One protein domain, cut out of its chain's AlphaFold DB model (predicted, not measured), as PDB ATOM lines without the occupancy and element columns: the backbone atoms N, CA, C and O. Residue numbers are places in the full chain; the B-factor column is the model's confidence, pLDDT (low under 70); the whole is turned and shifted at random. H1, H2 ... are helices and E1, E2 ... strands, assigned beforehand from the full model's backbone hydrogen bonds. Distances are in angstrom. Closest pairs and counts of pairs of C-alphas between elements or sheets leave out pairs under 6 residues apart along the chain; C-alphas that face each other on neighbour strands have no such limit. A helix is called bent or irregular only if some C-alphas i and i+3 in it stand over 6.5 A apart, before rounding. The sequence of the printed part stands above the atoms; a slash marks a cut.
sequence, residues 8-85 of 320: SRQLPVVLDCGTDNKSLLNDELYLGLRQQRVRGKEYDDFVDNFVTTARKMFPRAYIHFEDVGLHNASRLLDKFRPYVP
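Overview. This is residues 8 to 85 of the 320 residues of the protein "Malic enzyme" of Aspergillus tanneri (UniProt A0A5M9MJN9). The long helix H2, the shorter H3 and the little strand E1 make one loose lobe. The short helix H1 lies off at the far end of the longest axis, joined to that lobe by residues 27 to 40, a long stretch with no named element, while residues 8 to 21, another such stretch, run from the first printed residue to H1. The printed part has 78 residues, 36 in named elements, under half: H1, H2, E1, H3 along the chain, mostly helix. It is only just loose, close to compact, with a radius of gyration of the C-alphas of 14.2 A and spans of 40 by 30 by 18 A.

Arrangement. H2, residues 41 to 57, and H3, residues 70 to 80, are near each other, with 9 pairs of C-alphas within 10 A. E1, residues 63 to 65, pairs with no named strand; its closest C-alphas to H2 are Ile 63 and Val 51, 8.0 A, and to H3 Phe 65 and Ala 73, 7.8 A. H1, residues 22 to 26, is apart from H2, E1 and H3. Every O i to N i+4 pair is within hydrogen-bond range in H1 and H2, and 5 of 7 in H3.

Along the chain. H2 is 23.9 A long from C-alpha 41 at (166.024, 254.837, 203.171). H3, 16.1 A, ends at C-alpha 80 (161.951, 255.552, 188.156) and is irregular, with C-alphas 71 and 74 7.3 A apart. E1 is 6.4 A and H1 6.2 A.

Size, cuts and confidence. The C-alphas farthest apart, those of Glu 28 and Pro 82, are 41.8 A apart. The printed part has no cut. The link from H1 to H2 is long; those from H2 to E1 and E1 to H3 are tight. Residue 70 is under pLDDT 70.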
ATOM      1  N   SER A   8     177.359 269.604 174.431       85.75
ATOM      2  CA  SER A   8     176.630 270.570 175.279       85.75
ATOM      3  C   SER A   8     175.205 270.144 175.685       85.75
ATOM      4  O   SER A   8     174.491 270.919 176.321       85.75
ATOM      5  N   ARG A   9     174.767 268.938 175.304       82.81
ATOM      6  CA  ARG A   9     173.525 268.292 175.762       82.81
ATOM      7  C   ARG A   9     173.769 267.246 176.855       82.81
ATOM      8  O   ARG A   9     172.801 266.711 177.383       82.81
ATOM      9  N   GLN A  10     175.028 266.957 177.184       84.94
ATOM     10  CA  GLN A  10     175.419 265.944 178.164       84.94
ATOM     11  C   GLN A  10     175.763 266.599 179.511       84.94
ATOM     12  O   GLN A  10     176.323 267.694 179.550       84.94
ATOM     13  N   LEU A  11     175.447 265.922 180.617       90.69
ATOM     14  CA  LEU A  11     175.787 266.361 181.973       90.69
ATOM     15  C   LEU A  11     176.208 265.145 182.818       90.69
ATOM     16  O   LEU A  11     175.334 264.421 183.295       90.69
ATOM     17  N   PRO A  12     177.516 264.887 183.006       93.00
ATOM     18  CA  PRO A  12     177.974 263.829 183.899       93.00
ATOM     19  C   PRO A  12     177.694 264.212 185.359       93.00
ATOM     20  O   PRO A  12     177.949 265.344 185.774       93.00
ATOM     21  N   VAL A  13     177.188 263.262 186.149       95.50
ATOM     22  CA  VAL A  13     176.866 263.450 187.572       95.50
ATOM     23  C   VAL A  13     177.406 262.273 188.375       95.50
ATOM     24  O   VAL A  13     177.186 261.123 188.012       95.50
ATOM     25  N   VAL A  14     178.067 262.560 189.499       96.00
ATOM     26  CA  VAL A  14     178.489 261.552 190.481       96.00
ATOM     27  C   VAL A  14     177.646 261.718 191.743       96.00
ATOM     28  O   VAL A  14     177.645 262.783 192.357       96.00
ATOM     29  N   LEU A  15     176.939 260.658 192.139       96.19
ATOM     30  CA  LEU A  15     176.204 260.603 193.403       96.19
ATOM     31  C   LEU A  15     177.112 260.023 194.494       96.19
ATOM     32  O   LEU A  15     177.138 258.813 194.729       96.19
ATOM     33  N   ASP A  16     177.888 260.896 195.140       97.00
ATOM     34  CA  ASP A  16     178.737 260.505 196.265       97.00
ATOM     35  C   ASP A  16     177.894 260.258 197.523       97.00
ATOM     36  O   ASP A  16     177.492 261.178 198.234       97.00
ATOM     37  N   CYS A  17     177.634 258.980 197.788       96.12
ATOM     38  CA  CYS A  17     176.973 258.507 199.001       96.12
ATOM     39  C   CYS A  17     177.980 257.970 200.040       96.12
ATOM     40  O   CYS A  17     177.580 257.199 200.911       96.12
ATOM     41  N   GLY A  18     179.273 258.299 199.935       96.88
ATOM     42  CA  GLY A  18     180.368 257.684 200.692       96.88
ATOM     43  C   GLY A  18     180.901 256.390 200.064       96.88
ATOM     44  O   GLY A  18     180.391 255.886 199.055       96.88
ATOM     45  N   THR A  19     181.936 255.812 200.680       96.81
ATOM     46  CA  THR A  19     182.632 254.626 200.161       96.81
ATOM     47  C   THR A  19     183.001 253.622 201.250       96.81
ATOM     48  O   THR A  19     183.460 253.975 202.330       96.81
ATOM     49  N   ASP A  20     182.845 252.333 200.943       95.88
ATOM     50  CA  ASP A  20     183.271 251.237 201.824       95.88
ATOM     51  C   ASP A  20     184.718 250.789 201.526       95.88
ATOM     52  O   ASP A  20     185.259 249.907 202.201       95.88
ATOM     53  N   ASN A  21     185.368 251.385 200.516       96.62
ATOM     54  CA  ASN A  21     186.748 251.067 200.172       96.62
ATOM     55  C   ASN A  21     187.723 251.698 201.180       96.62
ATOM     56  O   ASN A  21     187.999 252.898 201.154       96.62
ATOM     57  N   LYS A  22     188.300 250.846 202.032       96.75
ATOM     58  CA  LYS A  22     189.255 251.238 203.076       96.75
ATOM     59  C   LYS A  22     190.532 251.902 202.555       96.75
ATOM     60  O   LYS A  22     191.141 252.630 203.330       96.75
ATOM     61  N   SER A  23     190.954 251.685 201.303       97.31
ATOM     62  CA  SER A  23     192.106 252.431 200.772       97.31
ATOM     63  C   SER A  23     191.749 253.902 200.559       97.31
ATOM     64  O   SER A  23     192.463 254.762 201.052       97.31
ATOM     65  N   LEU A  24     190.602 254.185 199.933       97.50
ATOM     66  CA  LEU A  24     190.127 255.550 199.672       97.50
ATOM     67  C   LEU A  24     189.792 256.315 200.961       97.50
ATOM     68  O   LEU A  24     190.136 257.483 201.083       97.50
ATOM     69  N   LEU A  25     189.186 255.658 201.957       96.88
ATOM     70  CA  LEU A  25     188.919 256.298 203.257       96.88
ATOM     71  C   LEU A  25     190.206 256.774 203.958       96.88
ATOM     72  O   LEU A  25     190.196 257.828 204.598       96.88
ATOM     73  N   ASN A  26     191.298 256.016 203.810       96.25
ATOM     74  CA  ASN A  26     192.599 256.283 204.431       96.25
ATOM     75  C   ASN A  26     193.552 257.122 203.552       96.25
ATOM     76  O   ASN A  26     194.584 257.565 204.045       96.25
ATOM     77  N   ASP A  27     193.246 257.318 202.269       97.31
ATOM     78  CA  ASP A  27     194.059 258.094 201.328       97.31
ATOM     79  C   ASP A  27     193.812 259.591 201.543       97.31
ATOM     80  O   ASP A  27     192.702 260.072 201.317       97.31
ATOM     81  N   GLU A  28     194.823 260.349 201.973       96.12
ATOM     82  CA  GLU A  28     194.729 261.797 202.223       96.12
ATOM     83  C   GLU A  28     194.320 262.611 200.980       96.12
ATOM     84  O   GLU A  28     193.758 263.696 201.123       96.12
ATOM     85  N   LEU A  29     194.507 262.073 199.768       97.56
ATOM     86  CA  LEU A  29     194.135 262.719 198.504       97.56
ATOM     87  C   LEU A  29     192.714 262.373 198.023       97.56
ATOM     88  O   LEU A  29     192.241 262.968 197.053       97.56
ATOM     89  N   TYR A  30     192.002 261.452 198.685       97.31
ATOM     90  CA  TYR A  30     190.617 261.134 198.327       97.31
ATOM     91  C   TYR A  30     189.692 262.355 198.485       97.31
ATOM     92  O   TYR A  30     189.581 262.946 199.563       97.31
ATOM     93  N   LEU A  31     189.024 262.714 197.384       96.88
ATOM     94  CA  LEU A  31     188.187 263.915 197.256       96.88
ATOM     95  C   LEU A  31     186.723 263.709 197.684       96.88
ATOM     96  O   LEU A  31     185.988 264.686 197.800       96.88
ATOM     97  N   GLY A  32     186.293 262.457 197.868       96.88
ATOM     98  CA  GLY A  32     184.913 262.116 198.224       96.88
ATOM     99  C   GLY A  32     184.642 262.103 199.729       96.88
ATOM    100  O   GLY A  32     185.534 262.306 200.560       96.88
ATOM    101  N   LEU A  33     183.392 261.824 200.093       97.25
ATOM    102  CA  LEU A  33     182.942 261.744 201.479       97.25
ATOM    103  C   LEU A  33     183.685 260.631 202.238       97.25
ATOM    104  O   LEU A  33     183.547 259.441 201.949       97.25
ATOM    105  N   ARG A  34     184.440 261.022 203.274       97.00
ATOM    106  CA  ARG A  34     185.231 260.130 204.146       97.00
ATOM    107  C   ARG A  34     184.372 259.385 205.173       97.00
ATOM    108  O   ARG A  34     184.639 259.408 206.372       97.00
ATOM    109  N   GLN A  35     183.332 258.718 204.690       97.00
ATOM    110  CA  GLN A  35     182.408 257.905 205.475       97.00
ATOM    111  C   GLN A  35     182.076 256.605 204.737       97.00
ATOM    112  O   GLN A  35     182.129 256.551 203.507       97.00
ATOM    113  N   GLN A  36     181.696 255.570 205.492       97.31
ATOM    114  CA  GLN A  36     181.116 254.353 204.913       97.31
ATOM    115  C   GLN A  36     179.854 254.701 204.120       97.31
ATOM    116  O   GLN A  36     179.145 255.654 204.451       97.31
ATOM    117  N   ARG A  37     179.582 253.952 203.052       96.75
ATOM    118  CA  ARG A  37     178.547 254.325 202.087       96.75
ATOM    119  C   ARG A  37     177.150 254.208 202.709       96.75
ATOM    120  O   ARG A  37     176.775 253.154 203.225       96.75
ATOM    121  N   VAL A  38     176.353 255.266 202.585       95.75
ATOM    122  CA  VAL A  38     174.959 255.352 203.054       95.75
ATOM    123  C   VAL A  38     174.101 254.239 202.434       95.75
ATOM    124  O   VAL A  38     174.303 253.868 201.274       95.75
ATOM    125  N   ARG A  39     173.144 253.683 203.193       93.44
ATOM    126  CA  ARG A  39     172.288 252.550 202.788       93.44
ATOM    127  C   ARG A  39     170.815 252.758 203.151       93.44
ATOM    128  O   ARG A  39     170.477 253.564 204.010       93.44
ATOM    129  N   GLY A  40     169.942 251.963 202.531       93.75
ATOM    130  CA  GLY A  40     168.512 251.936 202.842       93.75
ATOM    131  C   GLY A  40     167.823 253.265 202.537       93.75
ATOM    132  O   GLY A  40     168.130 253.904 201.532       93.75
ATOM    133  N   LYS A  41     166.900 253.681 203.414       95.81
ATOM    134  CA  LYS A  41     166.024 254.837 203.171       95.81
ATOM    135  C   LYS A  41     166.792 256.133 202.883       95.81
ATOM    136  O   LYS A  41     166.403 256.858 201.985       95.81
ATOM    137  N   GLU A  42     167.882 256.405 203.593       96.50
ATOM    138  CA  GLU A  42     168.661 257.642 203.422       96.50
ATOM    139  C   GLU A  42     169.310 257.730 202.027       96.50
ATOM    140  O   GLU A  42     169.264 258.772 201.376       96.50
ATOM    141  N   TYR A  43     169.825 256.604 201.519       96.75
ATOM    142  CA  TYR A  43     170.316 256.496 200.142       96.75
ATOM    143  C   TYR A  43     169.170 256.657 199.131       96.75
ATOM    144  O   TYR A  43     169.304 257.382 198.146       96.75
ATOM    145  N   ASP A  44     168.028 256.014 199.385       95.75
ATOM    146  CA  ASP A  44     166.864 256.064 198.496       95.75
ATOM    147  C   ASP A  44     166.231 257.457 198.414       95.75
ATOM    148  O   ASP A  44     165.825 257.866 197.328       95.75
ATOM    149  N   ASP A  45     166.166 258.182 199.534       97.44
ATOM    150  CA  ASP A  45     165.681 259.562 199.625       97.44
ATOM    151  C   ASP A  45     166.613 260.521 198.866       97.44
ATOM    152  O   ASP A  45     166.146 261.414 198.158       97.44
ATOM    153  N   PHE A  46     167.933 260.324 198.973       97.56
ATOM    154  CA  PHE A  46     168.928 261.128 198.263       97.56
ATOM    155  C   PHE A  46     168.842 260.944 196.741       97.56
ATOM    156  O   PHE A  46     168.778 261.930 196.002       97.56
ATOM    157  N   VAL A  47     168.770 259.693 196.265       96.88
ATOM    158  CA  VAL A  47     168.613 259.397 194.830       96.88
ATOM    159  C   VAL A  47     167.246 259.861 194.313       96.88
ATOM    160  O   VAL A  47     167.171 260.396 193.209       96.88
ATOM    161  N   ASP A  48     166.172 259.728 195.101       96.62
ATOM    162  CA  ASP A  48     164.850 260.264 194.744       96.62
ATOM    163  C   ASP A  48     164.880 261.781 194.564       96.62
ATOM    164  O   ASP A  48     164.455 262.292 193.530       96.62
ATOM    165  N   ASN A  49     165.456 262.501 195.529       97.56
ATOM    166  CA  ASN A  49     165.583 263.949 195.463       97.56
ATOM    167  C   ASN A  49     166.427 264.397 194.257       97.56
ATOM    168  O   ASN A  49     166.071 265.382 193.607       97.56
ATOM    169  N   PHE A  50     167.494 263.663 193.913       97.12
ATOM    170  CA  PHE A  50     168.250 263.900 192.681       97.12
ATOM    171  C   PHE A  50     167.377 263.713 191.432       97.12
ATOM    172  O   PHE A  50     167.224 264.665 190.668       97.12
ATOM    173  N   VAL A  51     166.762 262.541 191.237       95.88
ATOM    174  CA  VAL A  51     165.948 262.233 190.044       95.88
ATOM    175  C   VAL A  51     164.768 263.200 189.907       95.88
ATOM    176  O   VAL A  51     164.544 263.772 188.839       95.88
ATOM    177  N   THR A  52     164.061 263.462 191.006       95.44
ATOM    178  CA  THR A  52     162.948 264.413 191.080       95.44
ATOM    179  C   THR A  52     163.391 265.846 190.758       95.44
ATOM    180  O   THR A  52     162.642 266.590 190.121       95.44
ATOM    181  N   THR A  53     164.597 266.260 191.156       96.44
ATOM    182  CA  THR A  53     165.136 267.598 190.844       96.44
ATOM    183  C   THR A  53     165.628 267.685 189.401       96.44
ATOM    184  O   THR A  53     165.274 268.631 188.697       96.44
ATOM    185  N   ALA A  54     166.351 266.672 188.918       94.62
ATOM    186  CA  ALA A  54     166.799 266.568 187.533       94.62
ATOM    187  C   ALA A  54     165.611 266.611 186.558       94.62
ATOM    188  O   ALA A  54     165.636 267.382 185.602       94.62
ATOM    189  N   ARG A  55     164.520 265.886 186.849       90.81
ATOM    190  CA  ARG A  55     163.297 265.896 186.031       90.81
ATOM    191  C   ARG A  55     162.580 267.253 186.024       90.81
ATOM    192  O   ARG A  55     161.991 267.610 185.009       90.81
ATOM    193  N   LYS A  56     162.645 268.023 187.119       94.38
ATOM    194  CA  LYS A  56     162.101 269.396 187.193       94.38
ATOM    195  C   LYS A  56     162.949 270.402 186.413       94.38
ATOM    196  O   LYS A  56     162.392 271.257 185.735       94.38
ATOM    197  N   MET A  57     164.277 270.311 186.515       95.00
ATOM    198  CA  MET A  57     165.207 271.221 185.831       95.00
ATOM    199  C   MET A  57     165.336 270.915 184.335       95.00
ATOM    200  O   MET A  57     165.474 271.832 183.528       95.00
ATOM    201  N   PHE A  58     165.250 269.638 183.959       91.06
ATOM    202  CA  PHE A  58     165.409 269.161 182.588       91.06
ATOM    203  C   PHE A  58     164.267 268.194 182.199       91.06
ATOM    204  O   PHE A  58     164.484 266.985 182.097       91.06
ATOM    205  N   PRO A  59     163.040 268.686 181.919       86.56
ATOM    206  CA  PRO A  59     161.870 267.831 181.652       86.56
ATOM    207  C   PRO A  59     161.942 266.941 180.395       86.56
ATOM    208  O   PRO A  59     161.073 266.096 180.202       86.56
ATOM    209  N   ARG A  60     162.966 267.111 179.545       83.56
ATOM    210  CA  ARG A  60     163.281 266.234 178.397       83.56
ATOM    211  C   ARG A  60     164.628 265.504 178.523       83.56
ATOM    212  O   ARG A  60     165.056 264.870 177.568       83.56
ATOM    213  N   ALA A  61     165.309 265.577 179.670       85.56
ATOM    214  CA  ALA A  61     166.456 264.708 179.910       85.56
ATOM    215  C   ALA A  61     165.983 263.261 180.103       85.56
ATOM    216  O   ALA A  61     165.001 263.017 180.817       85.56
ATOM    217  N   TYR A  62     166.715 262.328 179.495       86.56
ATOM    218  CA  TYR A  62     166.764 260.946 179.948       86.56
ATOM    219  C   TYR A  62     167.849 260.817 181.024       86.56
ATOM    220  O   TYR A  62     168.826 261.569 181.016       86.56
ATOM    221  N   ILE A  63     167.679 259.892 181.967       89.81
ATOM    222  CA  ILE A  63     168.679 259.612 183.005       89.81
ATOM    223  C   ILE A  63     169.371 258.293 182.679       89.81
ATOM    224  O   ILE A  63     168.735 257.239 182.683       89.81
ATOM    225  N   HIS A  64     170.677 258.356 182.426       87.62
ATOM    226  CA  HIS A  64     171.515 257.167 182.414       87.62
ATOM    227  C   HIS A  64     171.989 256.846 183.839       87.62
ATOM    228  O   HIS A  64     172.521 257.719 184.528       87.62
ATOM    229  N   PHE A  65     171.791 255.604 184.274       89.88
ATOM    230  CA  PHE A  65     172.363 255.052 185.496       89.88
ATOM    231  C   PHE A  65     173.541 254.140 185.142       89.88
ATOM    232  O   PHE A  65     173.329 253.091 184.546       89.88
ATOM    233  N   GLU A  66     174.746 254.515 185.566       86.19
ATOM    234  CA  GLU A  66     176.005 253.797 185.310       86.19
ATOM    235  C   GLU A  66     176.630 253.311 186.628       86.19
ATOM    236  O   GLU A  66     176.471 253.975 187.661       86.19
ATOM    237  N   ASP A  67     177.354 252.186 186.600       84.69
ATOM    238  CA  ASP A  67     178.150 251.652 187.725       84.69
ATOM    239  C   ASP A  67     177.318 251.417 189.016       84.69
ATOM    240  O   ASP A  67     177.798 251.479 190.162       84.69
ATOM    241  N   VAL A  68     176.010 251.162 188.867       85.44
ATOM    242  CA  VAL A  68     175.090 251.054 190.006       85.44
ATOM    243  C   VAL A  68     175.151 249.646 190.591       85.44
ATOM    244  O   VAL A  68     174.564 248.701 190.076       85.44
ATOM    245  N   GLY A  69     175.806 249.500 191.746       76.06
ATOM    246  CA  GLY A  69     175.978 248.199 192.403       76.06
ATOM    247  C   GLY A  69     174.690 247.355 192.493       76.06
ATOM    248  O   GLY A  69     173.691 247.797 193.061       76.06
ATOM    249  N   LEU A  70     174.763 246.119 191.977       69.38
ATOM    250  CA  LEU A  70     173.690 245.138 191.696       69.38
ATOM    251  C   LEU A  70     172.403 245.173 192.545       69.38
ATOM    252  O   LEU A  70     171.316 244.980 192.009       69.38
ATOM    253  N   HIS A  71     172.484 245.383 193.862       73.62
ATOM    254  CA  HIS A  71     171.299 245.437 194.735       73.62
ATOM    255  C   HIS A  71     170.419 246.687 194.510       73.62
ATOM    256  O   HIS A  71     169.245 246.704 194.884       73.62
ATOM    257  N   ASN A  72     170.983 247.734 193.906       83.44
ATOM    258  CA  ASN A  72     170.293 248.985 193.615       83.44
ATOM    259  C   ASN A  72     169.865 249.109 192.147       83.44
ATOM    260  O   ASN A  72     168.785 249.640 191.928       83.44
ATOM    261  N   ALA A  73     170.640 248.617 191.172       80.31
ATOM    262  CA  ALA A  73     170.405 248.859 189.737       80.31
ATOM    263  C   ALA A  73     168.957 248.592 189.288       80.31
ATOM    264  O   ALA A  73     168.222 249.534 188.991       80.31
ATOM    265  N   SER A  74     168.505 247.330 189.335       77.88
ATOM    266  CA  SER A  74     167.130 246.969 188.940       77.88
ATOM    267  C   SER A  74     166.085 247.685 189.801       77.88
ATOM    268  O   SER A  74     165.091 248.175 189.280       77.88
ATOM    269  N   ARG A  75     166.328 247.820 191.109       88.62
ATOM    270  CA  ARG A  75     165.385 248.428 192.059       88.62
ATOM    271  C   ARG A  75     165.163 249.924 191.810       88.62
ATOM    272  O   ARG A  75     164.053 250.412 192.011       88.62
ATOM    273  N   LEU A  76     166.200 250.656 191.405       89.94
ATOM    274  CA  LEU A  76     166.102 252.068 191.030       89.94
ATOM    275  C   LEU A  76     165.497 252.218 189.628       89.94
ATOM    276  O   LEU A  76     164.631 253.070 189.438       89.94
ATOM    277  N   LEU A  77     165.873 251.351 188.682       85.94
ATOM    278  CA  LEU A  77     165.285 251.308 187.341       85.94
ATOM    279  C   LEU A  77     163.766 251.064 187.402       85.94
ATOM    280  O   LEU A  77     162.996 251.854 186.860       85.94
ATOM    281  N   ASP A  78     163.318 250.044 188.139       84.62
ATOM    282  CA  ASP A  78     161.896 249.736 188.354       84.62
ATOM    283  C   ASP A  78     161.143 250.869 189.066       84.62
ATOM    284  O   ASP A  78     159.965 251.101 188.785       84.62
ATOM    285  N   LYS A  79     161.811 251.601 189.968       91.75
ATOM    286  CA  LYS A  79     161.227 252.745 190.680       91.75
ATOM    287  C   LYS A  79     160.997 253.950 189.763       91.75
ATOM    288  O   LYS A  79     159.961 254.604 189.887       91.75
ATOM    289  N   PHE A  80     161.958 254.283 188.897       92.38
ATOM    290  CA  PHE A  80     161.951 255.552 188.156       92.38
ATOM    291  C   PHE A  80     161.431 255.450 186.717       92.38
ATOM    292  O   PHE A  80     160.798 256.404 186.259       92.38
ATOM    293  N   ARG A  81     161.600 254.303 186.042       86.19
ATOM    294  CA  ARG A  81     161.136 254.070 184.659       86.19
ATOM    295  C   ARG A  81     159.666 254.461 184.399       86.19
ATOM    296  O   ARG A  81     159.411 255.006 183.331       86.19
ATOM    297  N   PRO A  82     158.698 254.272 185.325       87.94
ATOM    298  CA  PRO A  82     157.306 254.683 185.091       87.94
ATOM    299  C   PRO A  82     157.055 256.205 185.079       87.94
ATOM    300  O   PRO A  82     155.933 256.625 184.808       87.94
ATOM    301  N   TYR A  83     158.051 257.033 185.424       84.81
ATOM    302  CA  TYR A  83     157.882 258.482 185.641       84.81
ATOM    303  C   TYR A  83     158.963 259.350 184.974       84.81
ATOM    304  O   TYR A  83     158.769 260.554 184.768       84.81
ATOM    305  N   VAL A  84     160.114 258.760 184.648       86.12
ATOM    306  CA  VAL A  84     161.257 259.410 184.003       86.12
ATOM    307  C   VAL A  84     161.812 258.463 182.935       86.12
ATOM    308  O   VAL A  84     162.047 257.300 183.257       86.12
ATOM    309  N   PRO A  85     162.083 258.930 181.700       86.31
ATOM    310  CA  PRO A  85     162.860 258.162 180.734       86.31
ATOM    311  C   PRO A  85     164.243 257.880 181.326       86.31
ATOM    312  O   PRO A  85     165.047 258.794 181.515       86.31
TER     313      PRO A  85